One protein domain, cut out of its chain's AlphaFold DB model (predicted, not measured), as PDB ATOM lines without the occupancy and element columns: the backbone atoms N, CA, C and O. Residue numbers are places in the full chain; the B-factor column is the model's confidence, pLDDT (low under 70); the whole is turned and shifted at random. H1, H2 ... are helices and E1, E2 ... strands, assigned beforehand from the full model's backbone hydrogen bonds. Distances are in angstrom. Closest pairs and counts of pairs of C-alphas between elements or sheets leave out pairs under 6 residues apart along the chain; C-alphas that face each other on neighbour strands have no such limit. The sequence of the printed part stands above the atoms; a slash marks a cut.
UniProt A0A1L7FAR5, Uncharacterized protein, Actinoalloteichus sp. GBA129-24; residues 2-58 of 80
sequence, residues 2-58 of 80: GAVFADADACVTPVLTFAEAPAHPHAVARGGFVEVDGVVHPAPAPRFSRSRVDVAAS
ATOM      1  N   GLY A   2      -4.374  22.409 -23.245       62.16
ATOM      2  CA  GLY A   2      -5.318  23.080 -24.166       62.16
ATOM      3  C   GLY A   2      -5.419  22.484 -25.581       62.16
ATOM      4  O   GLY A   2      -6.477  22.553 -26.190       62.16
ATOM      5  N   ALA A   3      -4.354  21.856 -26.092       76.75
ATOM      6  CA  ALA A   3      -4.287  21.415 -27.492       76.75
ATOM      7  C   ALA A   3      -5.317  20.335 -27.879       76.75
ATOM      8  O   ALA A   3      -5.749  20.298 -29.021       76.75
ATOM      9  N   VAL A   4      -5.737  19.482 -26.938       91.62
ATOM     10  CA  VAL A   4      -6.706  18.397 -27.203       91.62
ATOM     11  C   VAL A   4      -8.088  18.944 -27.580       91.62
ATOM     12  O   VAL A   4      -8.812  18.300 -28.330       91.62
ATOM     13  N   PHE A   5      -8.446  20.128 -27.080       93.00
ATOM     14  CA  PHE A   5      -9.769  20.731 -27.265       93.00
ATOM     15  C   PHE A   5      -9.751  21.978 -28.162       93.00
ATOM     16  O   PHE A   5     -10.769  22.651 -28.259       93.00
ATOM     17  N   ALA A   6      -8.623  22.307 -28.801       88.69
ATOM     18  CA  ALA A   6      -8.460  23.566 -29.535       88.69
ATOM     19  C   ALA A   6      -9.462  23.737 -30.695       88.69
ATOM     20  O   ALA A   6      -9.948  24.843 -30.914       88.69
ATOM     21  N   ASP A   7      -9.795  22.637 -31.374       89.38
ATOM     22  CA  ASP A   7     -10.702  22.598 -32.530       89.38
ATOM     23  C   ASP A   7     -12.005  21.832 -32.225       89.38
ATOM     24  O   ASP A   7     -12.689  21.358 -33.132       89.38
ATOM     25  N   ALA A   8     -12.334  21.662 -30.939       92.62
ATOM     26  CA  ALA A   8     -13.519  20.937 -30.491       92.62
ATOM     27  C   ALA A   8     -14.538  21.882 -29.838       92.62
ATOM     28  O   ALA A   8     -14.183  22.708 -28.998       92.62
ATOM     29  N   ASP A   9     -15.826  21.673 -30.117       94.62
ATOM     30  CA  ASP A   9     -16.947  22.377 -29.470       94.62
ATOM     31  C   ASP A   9     -17.217  21.843 -28.046       94.62
ATOM     32  O   ASP A   9     -18.319  21.420 -27.700       94.62
ATOM     33  N   ALA A  10     -16.178  21.810 -27.207       94.50
ATOM     34  CA  ALA A  10     -16.212  21.233 -25.861       94.50
ATOM     35  C   ALA A  10     -16.304  22.282 -24.736       94.50
ATOM     36  O   ALA A  10     -16.386  21.913 -23.566       94.50
ATOM     37  N   CYS A  11     -16.264  23.581 -25.061       94.19
ATOM     38  CA  CYS A  11     -16.242  24.687 -24.089       94.19
ATOM     39  C   CYS A  11     -15.141  24.549 -23.012       94.19
ATOM     40  O   CYS A  11     -15.318  24.982 -21.874       94.19
ATOM     41  N   VAL A  12     -13.998  23.953 -23.368       94.25
ATOM     42  CA  VAL A  12     -12.836  23.795 -22.482       94.25
ATOM     43  C   VAL A  12     -11.763  24.803 -22.867       94.25
ATOM     44  O   VAL A  12     -11.303  24.830 -24.006       94.25
ATOM     45  N   THR A  13     -11.310  25.597 -21.902       93.62
ATOM     46  CA  THR A  13     -10.238  26.581 -22.094       93.62
ATOM     47  C   THR A  13      -9.168  26.440 -21.016       93.62
ATOM     48  O   THR A  13      -9.494  26.100 -19.876       93.62
ATOM     49  N   PRO A  14      -7.890  26.713 -21.327       94.38
ATOM     50  CA  PRO A  14      -6.850  26.735 -20.308       94.38
ATOM     51  C   PRO A  14      -7.078  27.887 -19.319       94.38
ATOM     52  O   PRO A  14      -7.511  28.973 -19.704       94.38
ATOM     53  N   VAL A  15      -6.737  27.665 -18.049       95.94
ATOM     54  CA  VAL A  15      -6.591  28.747 -17.066       95.94
ATOM     55  C   VAL A  15      -5.199  29.338 -17.256       95.94
ATOM     56  O   VAL A  15      -4.210  28.659 -16.994       95.94
ATOM     57  N   LEU A  16      -5.135  30.565 -17.768       95.94
ATOM     58  CA  LEU A  16      -3.883  31.265 -18.059       95.94
ATOM     59  C   LEU A  16      -3.535  32.234 -16.931       95.94
ATOM     60  O   LEU A  16      -4.412  32.879 -16.353       95.94
ATOM     61  N   THR A  17      -2.245  32.380 -16.659       97.62
ATOM     62  CA  THR A  17      -1.718  33.461 -15.822       97.62
ATOM     63  C   THR A  17      -1.729  34.798 -16.569       97.62
ATOM     64  O   THR A  17      -1.853  34.854 -17.795       97.62
ATOM     65  N   PHE A  18      -1.525  35.901 -15.842       95.94
ATOM     66  CA  PHE A  18      -1.386  37.229 -16.450       95.94
ATOM     67  C   PHE A  18      -0.212  37.336 -17.433       95.94
ATOM     68  O   PHE A  18      -0.299  38.108 -18.381       95.94
ATOM     69  N   ALA A  19       0.857  36.558 -17.238       95.94
ATOM     70  CA  ALA A  19       1.998  36.534 -18.153       95.94
ATOM     71  C   ALA A  19       1.717  35.710 -19.423       95.94
ATOM     72  O   ALA A  19       2.231  36.026 -20.493       95.94
ATOM     73  N   GLU A  20       0.884  34.669 -19.331       97.19
ATOM     74  CA  GLU A  20       0.555  33.793 -20.464       97.19
ATOM     75  C   GLU A  20      -0.571  34.352 -21.341       97.19
ATOM     76  O   GLU A  20      -0.570  34.145 -22.555       97.19
ATOM     77  N   ALA A  21      -1.536  35.063 -20.749       97.19
ATOM     78  CA  ALA A  21      -2.710  35.560 -21.466       97.19
ATOM     79  C   ALA A  21      -2.374  36.443 -22.692       97.19
ATOM     80  O   ALA A  21      -2.971  36.202 -23.747       97.19
ATOM     81  N   PRO A  22      -1.412  37.390 -22.636       98.00
ATOM     82  CA  PRO A  22      -1.031  38.203 -23.793       98.00
ATOM     83  C   PRO A  22      -0.399  37.399 -24.933       98.00
ATOM     84  O   PRO A  22      -0.560  37.759 -26.097       98.00
ATOM     85  N   ALA A  23       0.282  36.297 -24.607       97.12
ATOM     86  CA  ALA A  23       0.956  35.434 -25.573       97.12
ATOM     87  C   ALA A  23       0.033  34.367 -26.186       97.12
ATOM     88  O   ALA A  23       0.425  33.677 -27.129       97.12
ATOM     89  N   HIS A  24      -1.196  34.202 -25.680       96.44
ATOM     90  CA  HIS A  24      -2.120  33.200 -26.202       96.44
ATOM     91  C   HIS A  24      -2.474  33.494 -27.676       96.44
ATOM     92  O   HIS A  24      -2.840  34.632 -27.986       96.44
ATOM     93  N   PRO A  25      -2.470  32.497 -28.590       95.62
ATOM     94  CA  PRO A  25      -2.667  32.731 -30.026       95.62
ATOM     95  C   PRO A  25      -3.918  33.546 -30.372       95.62
ATOM     96  O   PRO A  25      -3.878  34.419 -31.235       95.62
ATOM     97  N   HIS A  26      -5.023  33.324 -29.653       95.62
ATOM     98  CA  HIS A  26      -6.254  34.096 -29.844       95.62
ATOM     99  C   HIS A  26      -6.110  35.575 -29.440       95.62
ATOM    100  O   HIS A  26      -6.659  36.453 -30.106       95.62
ATOM    101  N   ALA A  27      -5.383  35.863 -28.356       97.12
ATOM    102  CA  ALA A  27      -5.146  37.225 -27.891       97.12
ATOM    103  C   ALA A  27      -4.220  37.980 -28.855       97.12
ATOM    104  O   ALA A  27      -4.530  39.114 -29.228       97.12
ATOM    105  N   VAL A  28      -3.159  37.314 -29.330       97.88
ATOM    106  CA  VAL A  28      -2.214  37.843 -30.328       97.88
ATOM    107  C   VAL A  28      -2.917  38.129 -31.653       97.88
ATOM    108  O   VAL A  28      -2.872  39.257 -32.136       97.88
ATOM    109  N   ALA A  29      -3.645  37.153 -32.210       97.69
ATOM    110  CA  ALA A  29      -4.349  37.299 -33.490       97.69
ATOM    111  C   ALA A  29      -5.364  38.450 -33.488       97.69
ATOM    112  O   ALA A  29      -5.710  39.005 -34.530       97.69
ATOM    113  N   ARG A  30      -5.864  38.806 -32.304       96.69
ATOM    114  CA  ARG A  30      -6.821  39.887 -32.130       96.69
ATOM    115  C   ARG A  30      -6.167  41.193 -31.692       96.69
ATOM    116  O   ARG A  30      -6.898  42.173 -31.661       96.69
ATOM    117  N   GLY A  31      -4.889  41.243 -31.328       95.88
ATOM    118  CA  GLY A  31      -4.298  42.427 -30.693       95.88
ATOM    119  C   GLY A  31      -5.060  42.823 -29.424       95.88
ATOM    120  O   GLY A  31      -5.487  43.963 -29.281       95.88
ATOM    121  N   GLY A  32      -5.365  41.847 -28.561       96.31
ATOM    122  CA  GLY A  32      -6.125  42.070 -27.322       96.31
ATOM    123  C   GLY A  32      -5.348  42.823 -26.238       96.31
ATOM    124  O   GLY A  32      -5.959  43.368 -25.323       96.31
ATOM    125  N   PHE A  33      -4.024  42.879 -26.368       97.38
ATOM    126  CA  PHE A  33      -3.111  43.555 -25.457       97.38
ATOM    127  C   PHE A  33      -2.151  44.450 -26.244       97.38
ATOM    128  O   PHE A  33      -1.858  44.176 -27.408       97.38
ATOM    129  N   VAL A  34      -1.677  45.508 -25.596       95.56
ATOM    130  CA  VAL A  34      -0.691  46.474 -26.096       95.56
ATOM    131  C   VAL A  34       0.357  46.727 -25.018       95.56
ATOM    132  O   VAL A  34       0.095  46.511 -23.837       95.56
ATOM    133  N   GLU A  35       1.533  47.194 -25.417       94.38
ATOM    134  CA  GLU A  35       2.575  47.626 -24.487       94.38
ATOM    135  C   GLU A  35       2.592  49.157 -24.419       94.38
ATOM    136  O   GLU A  35       2.644  49.820 -25.455       94.38
ATOM    137  N   VAL A  36       2.516  49.710 -23.207       93.44
ATOM    138  CA  VAL A  36       2.614  51.150 -22.933       93.44
ATOM    139  C   VAL A  36       3.704  51.334 -21.888       93.44
ATOM    140  O   VAL A  36       3.620  50.754 -20.810       93.44
ATOM    141  N   ASP A  37       4.756  52.075 -22.235       92.62
ATOM    142  CA  ASP A  37       5.925  52.314 -21.377       92.62
ATOM    143  C   ASP A  37       6.502  51.041 -20.721       92.62
ATOM    144  O   ASP A  37       6.854  51.022 -19.540       92.62
ATOM    145  N   GLY A  38       6.593  49.951 -21.493       92.88
ATOM    146  CA  GLY A  38       7.142  48.667 -21.041       92.88
ATOM    147  C   GLY A  38       6.188  47.813 -20.197       92.88
ATOM    148  O   GLY A  38       6.585  46.753 -19.710       92.88
ATOM    149  N   VAL A  39       4.939  48.247 -20.007       93.06
ATOM    150  CA  VAL A  39       3.909  47.523 -19.251       93.06
ATOM    151  C   VAL A  39       2.841  46.998 -20.206       93.06
ATOM    152  O   VAL A  39       2.421  47.686 -21.134       93.06
ATOM    153  N   VAL A  40       2.381  45.764 -19.991       95.88
ATOM    154  CA  VAL A  40       1.303  45.173 -20.795       95.88
ATOM    155  C   VAL A  40      -0.056  45.656 -20.292       95.88
ATOM    156  O   VAL A  40      -0.416  45.450 -19.135       95.88
ATOM    157  N   HIS A  41      -0.838  46.234 -21.200       95.06
ATOM    158  CA  HIS A  41      -2.193  46.723 -20.973       95.06
ATOM    159  C   HIS A  41      -3.189  46.031 -21.913       95.06
ATOM    160  O   HIS A  41      -2.815  45.578 -22.996       95.06
ATOM    161  N   PRO A  42      -4.480  45.952 -21.551       95.31
ATOM    162  CA  PRO A  42      -5.514  45.608 -22.518       95.31
ATOM    163  C   PRO A  42      -5.592  46.678 -23.615       95.31
ATOM    164  O   PRO A  42      -5.516  47.876 -23.340       95.31
ATOM    165  N   ALA A  43      -5.778  46.252 -24.862       96.00
ATOM    166  CA  ALA A  43      -6.056  47.169 -25.961       96.00
ATOM    167  C   ALA A  43      -7.441  47.834 -25.782       96.00
ATOM    168  O   ALA A  43      -8.338  47.211 -25.200       96.00
ATOM    169  N   PRO A  44      -7.665  49.054 -26.315       95.75
ATOM    170  CA  PRO A  44      -8.969  49.707 -26.258       95.75
ATOM    171  C   PRO A  44     -10.111  48.824 -26.788       95.75
ATOM    172  O   PRO A  44      -9.993  48.168 -27.829       95.75
ATOM    173  N   ALA A  45     -11.236  48.826 -26.071       94.62
ATOM    174  CA  ALA A  45     -12.419  48.032 -26.389       94.62
ATOM    175  C   ALA A  45     -13.718  48.835 -26.155       94.62
ATOM    176  O   ALA A  45     -13.760  49.651 -25.234       94.62
ATOM    177  N   PRO A  46     -14.795  48.594 -26.937       94.88
ATOM    178  CA  PRO A  46     -14.882  47.657 -28.063       94.88
ATOM    179  C   PRO A  46     -14.137  48.167 -29.312       94.88
ATOM    180  O   PRO A  46     -13.635  49.286 -29.348       94.88
ATOM    181  N   ARG A  47     -14.068  47.335 -30.360       93.38
ATOM    182  CA  ARG A  47     -13.535  47.749 -31.669       93.38
ATOM    183  C   ARG A  47     -14.640  48.378 -32.500       93.38
ATOM    184  O   ARG A  47     -15.690  47.767 -32.683       93.38
ATOM    185  N   PHE A  48     -14.370  49.556 -33.047       95.81
ATOM    186  CA  PHE A  48     -15.293  50.271 -33.921       95.81
ATOM    187  C   PHE A  48     -14.845  50.132 -35.382       95.81
ATOM    188  O   PHE A  48     -13.658  50.204 -35.686       95.81
ATOM    189  N   SER A  49     -15.792  49.915 -36.298       95.88
ATOM    190  CA  SER A  49     -15.488  49.700 -37.724       95.88
ATOM    191  C   SER A  49     -15.114  50.983 -38.469       95.88
ATOM    192  O   SER A  49     -14.369  50.928 -39.442       95.88
ATOM    193  N   ARG A  50     -15.640  52.134 -38.028       96.94
ATOM    194  CA  ARG A  50     -15.432  53.436 -38.682       96.94
ATOM    195  C   ARG A  50     -14.358  54.276 -37.998       96.94
ATOM    196  O   ARG A  50     -13.457  54.769 -38.665       96.94
ATOM    197  N   SER A  51     -14.479  54.485 -36.691       95.25
ATOM    198  CA  SER A  51     -13.536  55.278 -35.899       95.25
ATOM    199  C   SER A  51     -12.476  54.380 -35.277       95.25
ATOM    200  O   SER A  51     -12.788  53.290 -34.807       95.25
ATOM    201  N   ARG A  52     -11.228  54.842 -35.236       91.38
ATOM    202  CA  ARG A  52     -10.182  54.193 -34.441       91.38
ATOM    203  C   ARG A  52     -10.162  54.804 -33.044       91.38
ATOM    204  O   ARG A  52     -10.502  55.972 -32.886       91.38
ATOM    205  N   VAL A  53      -9.818  53.987 -32.054       94.06
ATOM    206  CA  VAL A  53      -9.588  54.432 -30.677       94.06
ATOM    207  C   VAL A  53      -8.092  54.359 -30.445       94.06
ATOM    208  O   VAL A  53      -7.505  53.288 -30.619       94.06
ATOM    209  N   ASP A  54      -7.492  55.487 -30.095       91.88
ATOM    210  CA  ASP A  54      -6.067  55.552 -29.806       91.88
ATOM    211  C   ASP A  54      -5.761  54.916 -28.446       91.88
ATOM    212  O   ASP A  54      -6.598  54.877 -27.539       91.88
ATOM    213  N   VAL A  55      -4.548  54.384 -28.314       91.31
ATOM    214  CA  VAL A  55      -4.052  53.882 -27.031       91.31
ATOM    215  C   VAL A  55      -3.794  55.083 -26.126       91.31
ATOM    216  O   VAL A  55      -3.148  56.045 -26.540       91.31
ATOM    217  N   ALA A  56      -4.315  55.037 -24.899       85.00
ATOM    218  CA  ALA A  56      -4.087  56.095 -23.927       85.00
ATOM    219  C   ALA A  56      -2.590  56.212 -23.614       85.00
ATOM    220  O   ALA A  56      -1.923  55.209 -23.356       85.00
ATOM    221  N   ALA A  57      -2.083  57.442 -23.622       84.94
ATOM    222  CA  ALA A  57      -0.753  57.733 -23.115       84.94
ATOM    223  C   ALA A  57      -0.701  57.517 -21.597       84.94
ATOM    224  O   ALA A  57      -1.727  57.557 -20.907       84.94
ATOM    225  N   SER A  58       0.506  57.330 -21.071       84.75
ATOM    226  CA  SER A  58       0.709  57.262 -19.629       84.75
ATOM    227  C   SER A  58       0.272  58.549 -18.929       84.75
ATOM    228  O   SER A  58       0.450  59.646 -19.469       84.75
TER     229      SER A  58
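This is residues 2 to 58 of the 80 residues of an uncharacterized protein of Actinoalloteichus sp. GBA129-24 (UniProt A0A1L7FAR5). With little regular structure, this is a loose, flat, winding chain: a long unnamed stretch, residues 2 to 24, makes one end, then come the short helix H1 and the small hairpin E1 and E2, and residues 43 to 58 fold back in a long loop at the other end. Residues 46 to 51 stick out from it. The printed part has 57 residues, 14 of them in named elements, in the order H1, E1, E2; the class is mixed, the two-stranded sheet antiparallel. The radius of gyration of the C-alphas is 14.1 A and the spans are 40 by 29 by 13 A.

H1, residues 25 to 30, begins at C-alpha 25 (-2.667, 32.731, -30.026) and measures 8.5 A. E1, residues 33 to 36, measures 9.8 A. E2, residues 39 to 42, measures 10.2 A and ends at C-alpha 42 (-5.514, 45.608, -22.518).

In H1 every O i to N i+4 pair is within hydrogen-bond range. The closest C-alphas of H1 and E1, those of Ala 27 and Phe 33, are 7.1 A apart. H1 and E2 are apart. The hairpin's strands are antiparallel at 140 degrees, with N 34 and O 41 within hydrogen-bond range at 2.8 A.

The C-alphas farthest apart, of Ala 8 and Ser 58, are 40.5 A apart. The printed part has no cut, and both links are tight. Only residue 2 is under pLDDT 70.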